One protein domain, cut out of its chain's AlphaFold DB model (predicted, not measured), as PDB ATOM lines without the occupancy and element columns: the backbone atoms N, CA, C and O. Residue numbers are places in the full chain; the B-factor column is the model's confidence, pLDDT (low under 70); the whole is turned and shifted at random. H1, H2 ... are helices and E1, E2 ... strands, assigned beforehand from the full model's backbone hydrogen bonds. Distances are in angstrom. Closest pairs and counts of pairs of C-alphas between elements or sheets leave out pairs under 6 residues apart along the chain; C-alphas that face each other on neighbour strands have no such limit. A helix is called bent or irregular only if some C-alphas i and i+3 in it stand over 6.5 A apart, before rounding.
ATOM      1  N   LEU A   8      31.416  69.302  49.592       80.00
ATOM      2  CA  LEU A   8      30.632  69.007  48.387       80.00
ATOM      3  C   LEU A   8      29.426  68.097  48.661       80.00
ATOM      4  O   LEU A   8      28.396  68.230  48.003       80.00
ATOM      5  N   TRP A   9      29.527  67.201  49.647       86.06
ATOM      6  CA  TRP A   9      28.462  66.249  49.989       86.06
ATOM      7  C   TRP A   9      27.252  66.922  50.640       86.06
ATOM      8  O   TRP A   9      26.147  66.379  50.600       86.06
ATOM      9  N   ASN A  10      27.455  68.116  51.196       91.31
ATOM     10  CA  ASN A  10      26.438  68.889  51.896       91.31
ATOM     11  C   ASN A  10      25.782  69.971  51.023       91.31
ATOM     12  O   ASN A  10      24.893  70.679  51.505       91.31
ATOM     13  N   ILE A  11      26.198  70.116  49.758       94.75
ATOM     14  CA  ILE A  11      25.573  71.058  48.826       94.75
ATOM     15  C   ILE A  11      24.218  70.506  48.385       94.75
ATOM     16  O   ILE A  11      24.117  69.399  47.854       94.75
ATOM     17  N   LEU A  12      23.179  71.307  48.598       96.12
ATOM     18  CA  LEU A  12      21.863  71.121  48.012       96.12
ATOM     19  C   LEU A  12      21.820  71.893  46.695       96.12
ATOM     20  O   LEU A  12      21.689  73.117  46.698       96.12
ATOM     21  N   TRP A  13      21.958  71.158  45.596       95.31
ATOM     22  CA  TRP A  13      21.812  71.663  44.233       95.31
ATOM     23  C   TRP A  13      20.338  71.848  43.935       95.31
ATOM     24  O   TRP A  13      19.552  70.950  44.240       95.31
ATOM     25  N   THR A  14      19.962  72.998  43.384       95.62
ATOM     26  CA  THR A  14      18.559  73.330  43.119       95.62
ATOM     27  C   THR A  14      18.411  74.071  41.806       95.62
ATOM     28  O   THR A  14      19.327  74.783  41.384       95.62
ATOM     29  N   ASP A  15      17.276  73.855  41.150       93.94
ATOM     30  CA  ASP A  15      16.924  74.533  39.909       93.94
ATOM     31  C   ASP A  15      15.436  74.357  39.575       93.94
ATOM     32  O   ASP A  15      14.751  73.476  40.114       93.94
ATOM     33  N   GLU A  16      14.955  75.174  38.644       92.81
ATOM     34  CA  GLU A  16      13.601  75.142  38.112       92.81
ATOM     35  C   GLU A  16      13.605  74.817  36.612       92.81
ATOM     36  O   GLU A  16      14.277  75.469  35.815       92.81
ATOM     37  N   ALA A  17      12.775  73.858  36.198       89.69
ATOM     38  CA  ALA A  17      12.607  73.493  34.793       89.69
ATOM     39  C   ALA A  17      11.145  73.598  34.341       89.69
ATOM     40  O   ALA A  17      10.210  73.298  35.089       89.69
ATOM     41  N   HIS A  18      10.945  74.007  33.085       87.75
ATOM     42  CA  HIS A  18       9.632  74.021  32.442       87.75
ATOM     43  C   HIS A  18       9.403  72.743  31.630       87.75
ATOM     44  O   HIS A  18      10.139  72.449  30.688       87.75
ATOM     45  N   PHE A  19       8.317  72.035  31.930       84.50
ATOM     46  CA  PHE A  19       7.866  70.857  31.197       84.50
ATOM     47  C   PHE A  19       6.652  71.205  30.345       84.50
ATOM     48  O   PHE A  19       5.593  71.529  30.874       84.50
ATOM     49  N   PRO A  43       4.933  74.820  12.671       72.12
ATOM     50  CA  PRO A  43       4.422  75.881  13.524       72.12
ATOM     51  C   PRO A  43       4.459  75.423  14.986       72.12
ATOM     52  O   PRO A  43       3.975  74.343  15.322       72.12
ATOM     53  N   LEU A  44       5.031  76.258  15.851       69.88
ATOM     54  CA  LEU A  44       5.039  76.070  17.299       69.88
ATOM     55  C   LEU A  44       4.134  77.132  17.933       69.88
ATOM     56  O   LEU A  44       4.263  78.313  17.601       69.88
ATOM     57  N   PRO A  45       3.214  76.749  18.829       71.19
ATOM     58  CA  PRO A  45       2.405  77.721  19.543       71.19
ATOM     59  C   PRO A  45       3.290  78.572  20.458       71.19
ATOM     60  O   PRO A  45       4.136  78.055  21.184       71.19
ATOM     61  N   LEU A  46       3.054  79.886  20.443       65.81
ATOM     62  CA  LEU A  46       3.768  80.849  21.289       65.81
ATOM     63  C   LEU A  46       3.509  80.608  22.788       65.81
ATOM     64  O   LEU A  46       4.366  80.886  23.625       65.81
ATOM     65  N   HIS A  47       2.332  80.071  23.112       70.56
ATOM     66  CA  HIS A  47       1.899  79.746  24.466       70.56
ATOM     67  C   HIS A  47       1.415  78.297  24.503       70.56
ATOM     68  O   HIS A  47       0.246  78.010  24.246       70.56
ATOM     69  N   SER A  48       2.329  77.372  24.781       74.06
ATOM     70  CA  SER A  48       1.966  76.003  25.144       74.06
ATOM     71  C   SER A  48       1.771  75.912  26.653       74.06
ATOM     72  O   SER A  48       2.454  76.594  27.418       74.06
ATOM     73  N   GLN A  49       0.835  75.068  27.090       79.31
ATOM     74  CA  GLN A  49       0.728  74.733  28.505       79.31
ATOM     75  C   GLN A  49       2.023  74.052  28.951       79.31
ATOM     76  O   GLN A  49       2.461  73.061  28.355       79.31
ATOM     77  N   ASN A  50       2.630  74.605  29.990       83.50
ATOM     78  CA  ASN A  50       3.792  74.047  30.654       83.50
ATOM     79  C   ASN A  50       3.513  73.890  32.141       83.50
ATOM     80  O   ASN A  50       2.531  74.437  32.628       83.50
ATOM     81  N   VAL A  51       4.371  73.159  32.843       86.69
ATOM     82  CA  VAL A  51       4.451  73.119  34.305       86.69
ATOM     83  C   VAL A  51       5.866  73.503  34.699       86.69
ATOM     84  O   VAL A  51       6.828  72.967  34.151       86.69
ATOM     85  N   THR A  52       5.993  74.453  35.619       89.44
ATOM     86  CA  THR A  52       7.283  74.809  36.218       89.44
ATOM     87  C   THR A  52       7.490  73.944  37.445       89.44
ATOM     88  O   THR A  52       6.679  73.987  38.373       89.44
ATOM     89  N   VAL A  53       8.568  73.170  37.449       91.38
ATOM     90  CA  VAL A  53       8.913  72.267  38.543       91.38
ATOM     91  C   VAL A  53      10.222  72.719  39.162       91.38
ATOM     92  O   VAL A  53      11.229  72.847  38.471       91.38
ATOM     93  N   TRP A  54      10.202  72.918  40.473       94.50
ATOM     94  CA  TRP A  54      11.382  73.037  41.307       94.50
ATOM     95  C   TRP A  54      11.869  71.654  41.717       94.50
ATOM     96  O   TRP A  54      11.078  70.800  42.141       94.50
ATOM     97  N   TYR A  55      13.176  71.444  41.666       94.12
ATOM     98  CA  TYR A  55      13.789  70.228  42.172       94.12
ATOM     99  C   TYR A  55      15.117  70.535  42.845       94.12
ATOM    100  O   TYR A  55      15.854  71.429  42.428       94.12
ATOM    101  N   GLY A  56      15.447  69.756  43.869       94.62
ATOM    102  CA  GLY A  56      16.753  69.832  44.489       94.62
ATOM    103  C   GLY A  56      17.254  68.488  44.975       94.62
ATOM    104  O   GLY A  56      16.485  67.578  45.279       94.62
ATOM    105  N   PHE A  57      18.567  68.347  45.065       93.94
ATOM    106  CA  PHE A  57      19.177  67.145  45.610       93.94
ATOM    107  C   PHE A  57      20.519  67.433  46.270       93.94
ATOM    108  O   PHE A  57      21.248  68.363  45.928       93.94
ATOM    109  N   THR A  58      20.832  66.591  47.241       93.19
ATOM    110  CA  THR A  58      22.165  66.441  47.818       93.19
ATOM    111  C   THR A  58      22.741  65.110  47.349       93.19
ATOM    112  O   THR A  58      22.050  64.304  46.722       93.19
ATOM    113  N   ALA A  59      23.981  64.816  47.724       91.12
ATOM    114  CA  ALA A  59      24.558  63.502  47.474       91.12
ATOM    115  C   ALA A  59      23.853  62.354  48.239       91.12
ATOM    116  O   ALA A  59      24.034  61.190  47.891       91.12
ATOM    117  N   ALA A  60      23.054  62.662  49.269       90.88
ATOM    118  CA  ALA A  60      22.392  61.665  50.113       90.88
ATOM    119  C   ALA A  60      20.891  61.501  49.826       90.88
ATOM    120  O   ALA A  60      20.333  60.430  50.060       90.88
ATOM    121  N   PHE A  61      20.206  62.552  49.370       91.50
ATOM    122  CA  PHE A  61      18.761  62.511  49.147       91.50
ATOM    123  C   PHE A  61      18.271  63.597  48.191       91.50
ATOM    124  O   PHE A  61      18.907  64.633  47.997       91.50
ATOM    125  N   ILE A  62      17.070  63.361  47.671       92.94
ATOM    126  CA  ILE A  62      16.305  64.262  46.812       92.94
ATOM    127  C   ILE A  62      15.277  65.049  47.638       92.94
ATOM    128  O   ILE A  62      14.729  64.545  48.625       92.94
ATOM    129  N   VAL A  63      15.002  66.278  47.204       93.88
ATOM    130  CA  VAL A  63      13.978  67.186  47.720       93.88
ATOM    131  C   VAL A  63      13.109  67.682  46.560       93.88
ATOM    132  O   VAL A  63      13.617  68.199  45.569       93.88
ATOM    133  N   GLY A  64      11.790  67.547  46.695       91.19
ATOM    134  CA  GLY A  64      10.847  67.761  45.592       91.19
ATOM    135  C   GLY A  64      10.535  66.458  44.838       91.19
ATOM    136  O   GLY A  64      10.774  65.377  45.388       91.19
ATOM    137  N   PRO A  65       9.986  66.531  43.608       92.06
ATOM    138  CA  PRO A  65       9.653  67.740  42.841       92.06
ATOM    139  C   PRO A  65       8.539  68.577  43.481       92.06
ATOM    140  O   PRO A  65       7.632  68.031  44.107       92.06
ATOM    141  N   PHE A  66       8.582  69.894  43.283       92.44
ATOM    142  CA  PHE A  66       7.505  70.806  43.665       92.44
ATOM    143  C   PHE A  66       7.045  71.623  42.460       92.44
ATOM    144  O   PHE A  66       7.856  72.274  41.808       92.44
ATOM    145  N   SER A  67       5.748  71.606  42.172       90.00
ATOM    146  CA  SER A  67       5.181  72.352  41.047       90.00
ATOM    147  C   SER A  67       4.700  73.734  41.480       90.00
ATOM    148  O   SER A  67       4.078  73.887  42.534       90.00
ATOM    149  N   PHE A  68       4.931  74.741  40.641       86.88
ATOM    150  CA  PHE A  68       4.365  76.079  40.816       86.88
ATOM    151  C   PHE A  68       3.015  76.183  40.101       86.88
ATOM    152  O   PHE A  68       2.918  76.697  38.984       86.88
ATOM    153  N   GLU A  69       1.960  75.712  40.764       87.12
ATOM    154  CA  GLU A  69       0.590  75.689  40.239       87.12
ATOM    155  C   GLU A  69      -0.388  76.421  41.168       87.12
ATOM    156  O   GLU A  69      -0.263  76.385  42.393       87.12
ATOM    157  N   GLU A  70      -1.397  77.065  40.584       83.12
ATOM    158  CA  GLU A  70      -2.551  77.620  41.293       83.12
ATOM    159  C   GLU A  70      -3.842  76.937  40.849       83.12
ATOM    160  O   GLU A  70      -3.997  76.566  39.688       83.12
ATOM    161  N   ILE A  71      -4.800  76.796  41.768       81.12
ATOM    162  CA  ILE A  71      -6.108  76.216  41.454       81.12
ATOM    163  C   ILE A  71      -6.928  77.256  40.686       81.12
ATOM    164  O   ILE A  71      -7.454  78.208  41.263       81.12
ATOM    165  N   GLY A  72      -7.030  77.066  39.374       80.50
ATOM    166  CA  GLY A  72      -7.923  77.817  38.507       80.50
ATOM    167  C   GLY A  72      -9.321  77.190  38.419       80.50
ATOM    168  O   GLY A  72      -9.548  76.072  38.886       80.50
ATOM    169  N   PRO A  73     -10.270  77.873  37.758       78.25
ATOM    170  CA  PRO A  73     -11.647  77.392  37.593       78.25
ATOM    171  C   PRO A  73     -11.765  76.069  36.815       78.25
ATOM    172  O   PRO A  73     -12.776  75.385  36.939       78.25
ATOM    173  N   SER A  74     -10.733  75.690  36.054       81.06
ATOM    174  CA  SER A  74     -10.691  74.452  35.260       81.06
ATOM    175  C   SER A  74      -9.617  73.460  35.732       81.06
ATOM    176  O   SER A  74      -9.296  72.527  34.999       81.06
ATOM    177  N   GLY A  75      -9.044  73.659  36.925       77.50
ATOM    178  CA  GLY A  75      -7.956  72.840  37.470       77.50
ATOM    179  C   GLY A  75      -6.648  73.616  37.683       77.50
ATOM    180  O   GLY A  75      -6.651  74.847  37.602       77.50
ATOM    181  N   PRO A  76      -5.539  72.918  37.991       77.25
ATOM    182  CA  PRO A  76      -4.241  73.539  38.234       77.25
ATOM    183  C   PRO A  76      -3.724  74.283  36.999       77.25
ATOM    184  O   PRO A  76      -3.739  73.755  35.885       77.25
ATOM    185  N   VAL A  77      -3.269  75.517  37.196       79.75
ATOM    186  CA  VAL A  77      -2.669  76.364  36.167       79.75
ATOM    187  C   VAL A  77      -1.288  76.785  36.634       79.75
ATOM    188  O   VAL A  77      -1.121  77.283  37.747       79.75
ATOM    189  N   THR A  78      -0.301  76.612  35.764       80.38
ATOM    190  CA  THR A  78       1.072  77.028  36.037       80.38
ATOM    191  C   THR A  78       1.151  78.518  36.247       80.38
ATOM    192  O   THR A  78       0.615  79.312  35.473       80.38
ATOM    193  N   CYS A  79       1.845  78.890  37.309       80.25
ATOM    194  CA  CYS A  79       1.978  80.269  37.705       80.25
ATOM    195  C   CYS A  79       3.407  80.771  37.518       80.25
ATOM    196  O   CYS A  79       4.380  80.020  37.602       80.25
ATOM    197  N   THR A  80       3.528  82.068  37.243       80.50
ATOM    198  CA  THR A  80       4.829  82.722  37.124       80.50
ATOM    199  C   THR A  80       5.503  82.763  38.486       80.50
ATOM    200  O   THR A  80       4.936  83.308  39.440       80.50
ATOM    201  N   ASP A  81       6.728  82.248  38.560       82.12
ATOM    202  CA  ASP A  81       7.533  82.378  39.763       82.12
ATOM    203  C   ASP A  81       7.966  83.838  39.966       82.12
ATOM    204  O   ASP A  81       8.453  84.522  39.061       82.12
ATOM    205  N   ASN A  82       7.736  84.345  41.170       89.38
ATOM    206  CA  ASN A  82       8.109  85.688  41.582       89.38
ATOM    207  C   ASN A  82       8.670  85.633  43.002       89.38
ATOM    208  O   ASN A  82       8.434  84.673  43.728       89.38
ATOM    209  N   GLY A  83       9.387  86.675  43.427       92.00
ATOM    210  CA  GLY A  83      10.085  86.652  44.718       92.00
ATOM    211  C   GLY A  83       9.190  86.336  45.927       92.00
ATOM    212  O   GLY A  83       9.646  85.690  46.863       92.00
ATOM    213  N   THR A  84       7.916  86.740  45.908       93.50
ATOM    214  CA  THR A  84       6.964  86.450  46.994       93.50
ATOM    215  C   THR A  84       6.523  84.988  46.994       93.50
ATOM    216  O   THR A  84       6.452  84.364  48.050       93.50
ATOM    217  N   ARG A  85       6.222  84.426  45.817       92.62
ATOM    218  CA  ARG A  85       5.848  83.012  45.664       92.62
ATOM    219  C   ARG A  85       7.021  82.104  45.996       92.62
ATOM    220  O   ARG A  85       6.834  81.138  46.730       92.62
ATOM    221  N   TYR A  86       8.214  82.471  45.537       95.50
ATOM    222  CA  TYR A  86       9.448  81.769  45.851       95.50
ATOM    223  C   TYR A  86       9.737  81.768  47.354       95.50
ATOM    224  O   TYR A  86       9.985  80.715  47.930       95.50
ATOM    225  N   ASP A  87       9.622  82.918  48.027       95.81
ATOM    226  CA  ASP A  87       9.775  83.017  49.487       95.81
ATOM    227  C   ASP A  87       8.795  82.099  50.237       95.81
ATOM    228  O   ASP A  87       9.201  81.310  51.096       95.81
ATOM    229  N   LEU A  88       7.513  82.134  49.858       95.06
ATOM    230  CA  LEU A  88       6.478  81.290  50.454       95.06
ATOM    231  C   LEU A  88       6.765  79.799  50.231       95.06
ATOM    232  O   LEU A  88       6.622  78.994  51.155       95.06
ATOM    233  N   PHE A  89       7.183  79.436  49.018       95.19
ATOM    234  CA  PHE A  89       7.593  78.086  48.657       95.19
ATOM    235  C   PHE A  89       8.775  77.615  49.515       95.19
ATOM    236  O   PHE A  89       8.687  76.564  50.159       95.19
ATOM    237  N   LEU A  90       9.845  78.412  49.589       96.25
ATOM    238  CA  LEU A  90      11.028  78.091  50.379       96.25
ATOM    239  C   LEU A  90      10.661  77.860  51.845       96.25
ATOM    240  O   LEU A  90      11.097  76.880  52.446       96.25
ATOM    241  N   ARG A  91       9.830  78.731  52.420       96.38
ATOM    242  CA  ARG A  91       9.426  78.667  53.828       96.38
ATOM    243  C   ARG A  91       8.571  77.439  54.129       96.38
ATOM    244  O   ARG A  91       8.854  76.690  55.066       96.38
ATOM    245  N   ASN A  92       7.529  77.230  53.333       95.06
ATOM    246  CA  ASN A  92       6.489  76.254  53.646       95.06
ATOM    247  C   ASN A  92       6.826  74.845  53.162       95.06
ATOM    248  O   ASN A  92       6.377  73.880  53.772       95.06
ATOM    249  N   GLN A  93       7.597  74.717  52.082       94.62
ATOM    250  CA  GLN A  93       7.902  73.422  51.478       94.62
ATOM    251  C   GLN A  93       9.362  73.047  51.716       94.62
ATOM    252  O   GLN A  93       9.632  72.090  52.443       94.62
ATOM    253  N   LEU A  94      10.311  73.822  51.183       95.75
ATOM    254  CA  LEU A  94      11.723  73.439  51.213       95.75
ATOM    255  C   LEU A  94      12.293  73.375  52.637       95.75
ATOM    256  O   LEU A  94      12.784  72.333  53.070       95.75
ATOM    257  N   ILE A  95      12.246  74.486  53.370       95.94
ATOM    258  CA  ILE A  95      12.829  74.595  54.711       95.94
ATOM    259  C   ILE A  95      12.137  73.615  55.653       95.94
ATOM    260  O   ILE A  95      12.814  72.919  56.404       95.94
ATOM    261  N   THR A  96      10.812  73.495  55.555       95.56
ATOM    262  CA  THR A  96      10.041  72.521  56.339       95.56
ATOM    263  C   THR A  96      10.501  71.085  56.052       95.56
ATOM    264  O   THR A  96      10.764  70.330  56.990       95.56
ATOM    265  N   ALA A  97      10.699  70.708  54.785       94.56
ATOM    266  CA  ALA A  97      11.207  69.383  54.416       94.56
ATOM    267  C   ALA A  97      12.633  69.128  54.939       94.56
ATOM    268  O   ALA A  97      12.942  68.031  55.408       94.56
ATOM    269  N   LEU A  98      13.508  70.138  54.908       95.19
ATOM    270  CA  LEU A  98      14.868  70.030  55.444       95.19
ATOM    271  C   LEU A  98      14.885  69.953  56.981       95.19
ATOM    272  O   LEU A  98      15.713  69.234  57.547       95.19
ATOM    273  N   GLN A  99      13.973  70.658  57.658       95.62
ATOM    274  CA  GLN A  99      13.800  70.610  59.114       95.62
ATOM    275  C   GLN A  99      13.315  69.237  59.575       95.62
ATOM    276  O   GLN A  99      13.882  68.686  60.514       95.62
ATOM    277  N   GLN A 100      12.331  68.652  58.885       94.25
ATOM    278  CA  GLN A 100      11.848  67.293  59.164       94.25
ATOM    279  C   GLN A 100      12.957  66.242  59.040       94.25
ATOM    280  O   GLN A 100      12.958  65.249  59.760       94.25
ATOM    281  N   ARG A 101      13.927  66.479  58.152       93.06
ATOM    282  CA  ARG A 101      15.115  65.632  57.971       93.06
ATOM    283  C   ARG A 101      16.270  65.975  58.917       93.06
ATOM    284  O   ARG A 101      17.280  65.284  58.898       93.06
ATOM    285  N   GLY A 102      16.161  67.044  59.707       94.00
ATOM    286  CA  GLY A 102      17.206  67.483  60.636       94.00
ATOM    287  C   GLY A 102      18.491  67.989  59.968       94.00
ATOM    288  O   GLY A 102      19.538  67.990  60.605       94.00
ATOM    289  N   CYS A 103      18.440  68.418  58.702       92.62
ATOM    290  CA  CYS A 103      19.642  68.697  57.900       92.62
ATOM    291  C   CYS A 103      19.902  70.184  57.599       92.62
ATOM    292  O   CYS A 103      20.952  70.521  57.066       92.62
ATOM    293  N   VAL A 104      19.017  71.109  57.997       92.94
ATOM    294  CA  VAL A 104      19.178  72.560  57.722       92.94
ATOM    295  C   VAL A 104      20.538  73.112  58.178       92.94
ATOM    296  O   VAL A 104      21.128  73.968  57.519       92.94
ATOM    297  N   VAL A 105      21.056  72.626  59.309       90.81
ATOM    298  CA  VAL A 105      22.311  73.111  59.914       90.81
ATOM    299  C   VAL A 105      23.557  72.604  59.181       90.81
ATOM    300  O   VAL A 105      24.597  73.253  59.241       90.81
ATOM    301  N   SER A 106      23.469  71.486  58.458       90.94
ATOM    302  CA  SER A 106      24.576  70.956  57.654       90.94
ATOM    303  C   SER A 106      24.495  71.376  56.189       90.94
ATOM    304  O   SER A 106      25.525  71.449  55.529       90.94
ATOM    305  N   THR A 107      23.300  71.686  55.679       94.56
ATOM    306  CA  THR A 107      23.095  72.032  54.268       94.56
ATOM    307  C   THR A 107      23.826  73.314  53.870       94.56
ATOM    308  O   THR A 107      23.754  74.336  54.560       94.56
ATOM    309  N   ILE A 108      24.478  73.259  52.711       95.38
ATOM    310  CA  ILE A 108      24.930  74.414  51.935       95.38
ATOM    311  C   ILE A 108      23.927  74.594  50.803       95.38
ATOM    312  O   ILE A 108      23.767  73.716  49.961       95.38
ATOM    313  N   PHE A 109      23.205  75.704  50.811       96.12
ATOM    314  CA  PHE A 109      22.151  75.955  49.843       96.12
ATOM    315  C   PHE A 109      22.724  76.583  48.576       96.12
ATOM    316  O   PHE A 109      23.415  77.600  48.655       96.12
ATOM    317  N   MET A 110      22.428  76.000  47.417       95.38
ATOM    318  CA  MET A 110      22.840  76.521  46.121       95.38
ATOM    319  C   MET A 110      21.612  76.814  45.260       95.38
ATOM    320  O   MET A 110      20.724  75.972  45.157       95.38
ATOM    321  N   GLN A 111      21.573  77.999  44.645       93.69
ATOM    322  CA  GLN A 111      20.554  78.391  43.664       93.69
ATOM    323  C   GLN A 111      21.153  79.283  42.566       93.69
ATOM    324  O   GLN A 111      22.119  80.023  42.785       93.69
ATOM    325  N   ALA A 112      20.535  79.268  41.384       91.12
ATOM    326  CA  ALA A 112      20.909  80.149  40.284       91.12
ATOM    327  C   ALA A 112      20.569  81.629  40.567       91.12
ATOM    328  O   ALA A 112      19.826  81.976  41.481       91.12
ATOM    329  N   GLY A 113      21.089  82.540  39.744       88.56
ATOM    330  CA  GLY A 113      20.866  83.987  39.881       88.56
ATOM    331  C   GLY A 113      19.585  84.515  39.218       88.56
ATOM    332  O   GLY A 113      19.637  85.603  38.629       88.56
ATOM    333  N   ALA A 114      18.480  83.761  39.229       89.75
ATOM    334  CA  ALA A 114      17.204  84.197  38.654       89.75
ATOM    335  C   ALA A 114      16.597  85.374  39.443       89.75
ATOM    336  O   ALA A 114      16.975  85.647  40.583       89.75
ATOM    337  N   HIS A 115      15.667  86.116  38.830       91.88
ATOM    338  CA  HIS A 115      15.099  87.316  39.458       91.88
ATOM    339  C   HIS A 115      14.356  87.033  40.785       91.88
ATOM    340  O   HIS A 115      14.589  87.773  41.743       91.88
ATOM    341  N   PRO A 116      13.536  85.966  40.906       93.12
ATOM    342  CA  PRO A 116      12.904  85.605  42.180       93.12
ATOM    343  C   PRO A 116      13.924  85.298  43.287       93.12
ATOM    344  O   PRO A 116      13.746  85.721  44.427       93.12
ATOM    345  N   HIS A 117      15.047  84.666  42.933       94.06
ATOM    346  CA  HIS A 117      16.071  84.185  43.870       94.06
ATOM    347  C   HIS A 117      16.839  85.316  44.569       94.06
ATOM    348  O   HIS A 117      17.379  85.135  45.661       94.06
ATOM    349  N   ILE A 118      16.896  86.498  43.945       93.19
ATOM    350  CA  ILE A 118      17.603  87.675  44.471       93.19
ATOM    351  C   ILE A 118      16.686  88.662  45.205       93.19
ATOM    352  O   ILE A 118      17.165  89.709  45.663       93.19
ATOM    353  N   ALA A 119      15.391  88.347  45.328       95.50
ATOM    354  CA  ALA A 119      14.436  89.158  46.070       95.50
ATOM    355  C   ALA A 119      14.887  89.347  47.527       95.50
ATOM    356  O   ALA A 119      15.491  88.467  48.141       95.50
ATOM    357  N   THR A 120      14.613  90.521  48.100       95.94
ATOM    358  CA  THR A 120      15.081  90.857  49.455       95.94
ATOM    359  C   THR A 120      14.548  89.889  50.510       95.94
ATOM    360  O   THR A 120      15.332  89.449  51.348       95.94
ATOM    361  N   SER A 121      13.263  89.520  50.436       96.62
ATOM    362  CA  SER A 121      12.637  88.541  51.338       96.62
ATOM    363  C   SER A 121      13.334  87.184  51.266       96.62
ATOM    364  O   SER A 121      13.803  86.684  52.283       96.62
ATOM    365  N   VAL A 122      13.539  86.673  50.048       96.88
ATOM    366  CA  VAL A 122      14.227  85.402  49.787       96.88
ATOM    367  C   VAL A 122      15.633  85.405  50.380       96.88
ATOM    368  O   VAL A 122      16.000  84.497  51.120       96.88
ATOM    369  N   LYS A 123      16.423  86.458  50.140       95.81
ATOM    370  CA  LYS A 123      17.784  86.549  50.691       95.81
ATOM    371  C   LYS A 123      17.795  86.571  52.220       95.81
ATOM    372  O   LYS A 123      18.644  85.927  52.832       95.81
ATOM    373  N   GLN A 124      16.871  87.309  52.835       96.50
ATOM    374  CA  GLN A 124      16.733  87.363  54.292       96.50
ATOM    375  C   GLN A 124      16.341  85.999  54.863       96.50
ATOM    376  O   GLN A 124      16.943  85.563  55.844       96.50
ATOM    377  N   LEU A 125      15.391  85.311  54.227       97.25
ATOM    378  CA  LEU A 125      14.947  83.976  54.613       97.25
ATOM    379  C   LEU A 125      16.090  82.958  54.520       97.25
ATOM    380  O   LEU A 125      16.357  82.239  55.482       97.25
ATOM    381  N   LEU A 126      16.815  82.927  53.401       96.69
ATOM    382  CA  LEU A 126      17.952  82.023  53.228       96.69
ATOM    383  C   LEU A 126      19.044  82.297  54.266       96.69
ATOM    384  O   LEU A 126      19.522  81.366  54.916       96.69
ATOM    385  N   ASN A 127      19.398  83.567  54.488       95.94
ATOM    386  CA  ASN A 127      20.397  83.934  55.490       95.94
ATOM    387  C   ASN A 127      19.961  83.555  56.915       95.94
ATOM    388  O   ASN A 127      20.795  83.134  57.710       95.94
ATOM    389  N   LEU A 128      18.668  83.650  57.234       96.50
ATOM    390  CA  LEU A 128      18.136  83.246  58.537       96.50
ATOM    391  C   LEU A 128      18.319  81.742  58.804       96.50
ATOM    392  O   LEU A 128      18.631  81.362  59.930       96.50
ATOM    393  N   HIS A 129      18.128  80.890  57.794       96.12
ATOM    394  CA  HIS A 129      18.134  79.433  57.971       96.12
ATOM    395  C   HIS A 129      19.495  78.774  57.710       96.12
ATOM    396  O   HIS A 129      19.907  77.882  58.454       96.12
ATOM    397  N   PHE A 130      20.212  79.209  56.675       95.00
ATOM    398  CA  PHE A 130      21.500  78.627  56.285       95.00
ATOM    399  C   PHE A 130      22.684  79.472  56.773       95.00
ATOM    400  O   PHE A 130      23.761  78.950  57.050       95.00
ATOM    401  N   GLY A 131      22.494  80.773  56.967       94.50
ATOM    402  CA  GLY A 131      23.589  81.687  57.270       94.50
ATOM    403  C   GLY A 131      24.447  81.996  56.044       94.50
ATOM    404  O   GLY A 131      24.636  81.180  55.142       94.50
ATOM    405  N   ASN A 132      25.007  83.201  56.037       93.38
ATOM    406  CA  ASN A 132      25.651  83.811  54.874       93.38
ATOM    407  C   ASN A 132      26.775  82.963  54.239       93.38
ATOM    408  O   ASN A 132      26.974  83.000  53.031       93.38
ATOM    409  N   ASN A 133      27.498  82.182  55.048       92.06
ATOM    410  CA  ASN A 133      28.646  81.385  54.599       92.06
ATOM    411  C   ASN A 133      28.259  80.026  53.990       92.06
ATOM    412  O   ASN A 133      29.123  79.329  53.466       92.06
ATOM    413  N   ARG A 134      26.985  79.626  54.076       94.00
ATOM    414  CA  ARG A 134      26.470  78.353  53.542       94.00
ATOM    415  C   ARG A 134      25.470  78.577  52.412       94.00
ATOM    416  O   ARG A 134      24.599  77.744  52.187       94.00
ATOM    417  N   ILE A 135      25.578  79.711  51.725       95.62
ATOM    418  CA  ILE A 135      24.718  80.067  50.599       95.62
ATOM    419  C   ILE A 135      25.599  80.353  49.389       95.62
ATOM    420  O   ILE A 135      26.475  81.217  49.434       95.62
ATOM    421  N   ILE A 136      25.338  79.615  48.314       94.81
ATOM    422  CA  ILE A 136      25.930  79.784  46.994       94.81
ATOM    423  C   ILE A 136      24.839  80.371  46.098       94.81
ATOM    424  O   ILE A 136      23.948  79.670  45.626       94.81
ATOM    425  N   SER A 137      24.855  81.688  45.934       94.31
ATOM    426  CA  SER A 137      23.827  82.420  45.193       94.31
ATOM    427  C   SER A 137      24.349  83.800  44.836       94.31
ATOM    428  O   SER A 137      25.266  84.319  45.474       94.31
ATOM    429  N   ARG A 138      23.722  84.451  43.852       92.38
ATOM    430  CA  ARG A 138      24.049  85.842  43.542       92.38
ATOM    431  C   ARG A 138      23.831  86.742  44.767       92.38
ATOM    432  O   ARG A 138      22.799  86.631  45.429       92.38
ATOM    433  N   HIS A 139      24.764  87.665  45.011       90.38
ATOM    434  CA  HIS A 139      24.754  88.634  46.126       90.38
ATOM    435  C   HIS A 139      24.999  88.045  47.528       90.38
ATOM    436  O   HIS A 139      24.712  88.711  48.524       90.38
ATOM    437  N   PHE A 140      25.554  86.835  47.604       92.56
ATOM    438  CA  PHE A 140      26.106  86.246  48.826       92.56
ATOM    439  C   PHE A 140      27.642  86.191  48.742       92.56
ATOM    440  O   PHE A 140      28.192  86.379  47.657       92.56
ATOM    441  N   PRO A 141      28.364  85.953  49.857       91.69
ATOM    442  CA  PRO A 141      29.827  85.863  49.852       91.69
ATOM    443  C   PRO A 141      30.377  84.826  48.866       91.69
ATOM    444  O   PRO A 141      31.401  85.074  48.234       91.69
ATOM    445  N   THR A 142      29.683  83.693  48.714       90.69
ATOM    446  CA  THR A 142      29.974  82.712  47.662       90.69
ATOM    447  C   THR A 142      29.065  82.998  46.469       90.69
ATOM    448  O   THR A 142      27.948  82.487  46.381       90.69
ATOM    449  N   ASP A 143      29.526  83.882  45.588       89.25
ATOM    450  CA  ASP A 143      28.738  84.360  44.451       89.25
ATOM    451  C   ASP A 143      28.582  83.273  43.376       89.25
ATOM    452  O   ASP A 143      29.551  82.623  42.979       89.25
ATOM    453  N   TRP A 144      27.356  83.090  42.878       90.75
ATOM    454  CA  TRP A 144      27.097  82.207  41.739       90.75
ATOM    455  C   TRP A 144      27.178  82.987  40.428       90.75
ATOM    456  O   TRP A 144      26.374  83.891  40.166       90.75
ATOM    457  N   GLN A 145      28.132  82.616  39.571       85.88
ATOM    458  CA  GLN A 145      28.378  83.337  38.330       85.88
ATOM    459  C   GLN A 145      27.208  83.197  37.346       85.88
ATOM    460  O   GLN A 145      26.716  82.109  37.040       85.88
ATOM    461  N   THR A 146      26.795  84.329  36.785       82.44
ATOM    462  CA  THR A 146      25.712  84.406  35.796       82.44
ATOM    463  C   THR A 146      26.028  83.583  34.541       82.44
ATOM    464  O   THR A 146      27.142  83.652  34.034       82.44
ATOM    465  N   ARG A 147      25.021  82.883  33.992       81.50
ATOM    466  CA  ARG A 147      25.127  82.020  32.790       81.50
ATOM    467  C   ARG A 147      26.087  80.834  32.944       81.50
ATOM    468  O   ARG A 147      26.782  80.486  31.994       81.50
ATOM    469  N   SER A 148      26.065  80.187  34.106       85.88
ATOM    470  CA  SER A 148      26.903  79.012  34.390       85.88
ATOM    471  C   SER A 148      26.094  77.716  34.575       85.88
ATOM    472  O   SER A 148      26.285  77.044  35.586       85.88
ATOM    473  N   PRO A 149      25.199  77.330  33.637       80.31
ATOM    474  CA  PRO A 149      24.404  76.105  33.780       80.31
ATOM    475  C   PRO A 149      25.294  74.854  33.834       80.31
ATOM    476  O   PRO A 149      25.017  73.928  34.575       80.31
ATOM    477  N   ASN A 150      26.449  74.864  33.157       81.81
ATOM    478  CA  ASN A 150      27.406  73.748  33.192       81.81
ATOM    479  C   ASN A 150      28.008  73.482  34.583       81.81
ATOM    480  O   ASN A 150      28.635  72.446  34.780       81.81
ATOM    481  N   LEU A 151      27.889  74.430  35.518       83.75
ATOM    482  CA  LEU A 151      28.348  74.260  36.895       83.75
ATOM    483  C   LEU A 151      27.213  73.813  37.823       83.75
ATOM    484  O   LEU A 151      27.495  73.337  38.918       83.75
ATOM    485  N   ASN A 152      25.952  73.961  37.407       87.06
ATOM    486  CA  ASN A 152      24.794  73.505  38.159       87.06
ATOM    487  C   ASN A 152      24.514  72.040  37.817       87.06
ATOM    488  O   ASN A 152      24.214  71.704  36.671       87.06
ATOM    489  N   LEU A 153      24.596  71.155  38.810       88.00
ATOM    490  CA  LEU A 153      24.338  69.735  38.575       88.00
ATOM    491  C   LEU A 153      22.877  69.445  38.199       88.00
ATOM    492  O   LEU A 153      22.629  68.443  37.527       88.00
ATOM    493  N   CYS A 154      21.923  70.310  38.560       88.88
ATOM    494  CA  CYS A 154      20.551  70.177  38.074       88.88
ATOM    495  C   CYS A 154      20.488  70.373  36.549       88.88
ATOM    496  O   CYS A 154      20.058  69.473  35.833       88.88
ATOM    497  N   ASP A 155      21.014  71.488  36.041       86.38
ATOM    498  CA  ASP A 155      21.076  71.770  34.601       86.38
ATOM    499  C   ASP A 155      21.875  70.709  33.823       86.38
ATOM    500  O   ASP A 155      21.442  70.231  32.776       86.38
ATOM    501  N   PHE A 156      23.060  70.343  34.323       84.19
ATOM    502  CA  PHE A 156      23.992  69.477  33.599       84.19
ATOM    503  C   PHE A 156      23.582  67.999  33.593       84.19
ATOM    504  O   PHE A 156      23.761  67.322  32.582       84.19
ATOM    505  N   TRP A 157      23.077  67.478  34.715       85.44
ATOM    506  CA  TRP A 157      22.858  66.040  34.894       85.44
ATOM    507  C   TRP A 157      21.385  65.666  35.055       85.44
ATOM    508  O   TRP A 157      20.936  64.698  34.443       85.44
ATOM    509  N   LEU A 158      20.628  66.418  35.857       85.44
ATOM    510  CA  LEU A 158      19.238  66.078  36.163       85.44
ATOM    511  C   LEU A 158      18.313  66.341  34.967       85.44
ATOM    512  O   LEU A 158      17.539  65.466  34.587       85.44
ATOM    513  N   TRP A 159      18.403  67.534  34.376       85.31
ATOM    514  CA  TRP A 159      17.550  67.958  33.260       85.31
ATOM    515  C   TRP A 159      18.124  67.620  31.881       85.31
ATOM    516  O   TRP A 159      17.407  67.674  30.887       85.31
TER     517      TRP A 159
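Overview. This is residues 8 to 19 and 43 to 159 of the 161 residues of an uncharacterized protein of Araneus ventricosus (UniProt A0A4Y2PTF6). A curled four-strand sheet has two helices, H1 and H2, side by side along one side and the short helix H3 across its opposite side. The small E4-E5 hairpin and residues 43 to 49 lie toward one end of the long axis. The 129 printed residues include E1 E2 E3 E4 E5 H1 E6 H2 H3 in that order, a mixed class of helices and strands. The main sheet, E3 E2 E1 E6, is mixed; the whole is compact, radius of gyration of the C-alphas 15.0 A, yet elongated, 46 by 30 by 29 A.

Arrangement. E1, residues 11 to 19, is antiparallel to E2, residues 50 to 57, with N 17 and O 53 within hydrogen-bond range at 2.9 A. E2 forms a hairpin with E3, residues 62 to 67, with N 63 and O 56 at 2.8 A. E3 runs on into E4, residues 69 to 72, which forms a hairpin with E5, residues 75 to 78, N 77 and O 70 at 2.8 A. H1, residues 83 to 100, only grazes the main sheet. E6, residues 108 to 110, is parallel to E1, N 12 and O 108 at 2.8 A. H2, residues 120 to 130, touches H1, the same way at a shallow tilt of 12 degrees; their closest C-alphas, of Asp 87 and Val 122, are 5.1 A apart. H2 only grazes the sheet, and is only just on it, with 5 pairs of C-alphas within 10 A. H3, residues 153 to 158, is over E1 at a height over the sheet of 8.3 A, across the strands at 73 degrees on the local plane; the closest C-alphas, of Asp 15 and Cys 154, are 6.0 A apart. Every O i to N i+4 pair is within hydrogen-bond range in H2 and H3, and 12 of 14 in H1.

Along the chain. E1 begins at C-alpha 11 (25.573, 71.058, 48.826) and spans 25.0 A; E2 spans 22.5 A. H1 spans 24.2 A with a kink of 26 degrees near residue 90, and is irregular, but only just: C-alphas 92 and 95 are 6.6 A apart. H3 ends at C-alpha 158 (19.238, 66.078, 36.163).

Size, cuts and confidence. The farthest C-alphas, of Pro 43 and Val 105, are 49.8 A apart. Residues 20 to 42 are not printed; C-alphas 19 and 43 are 18.7 A apart across the cut. H2 to H3 is a long link of 22 residues. Residues 44 and 46 are under pLDDT 70.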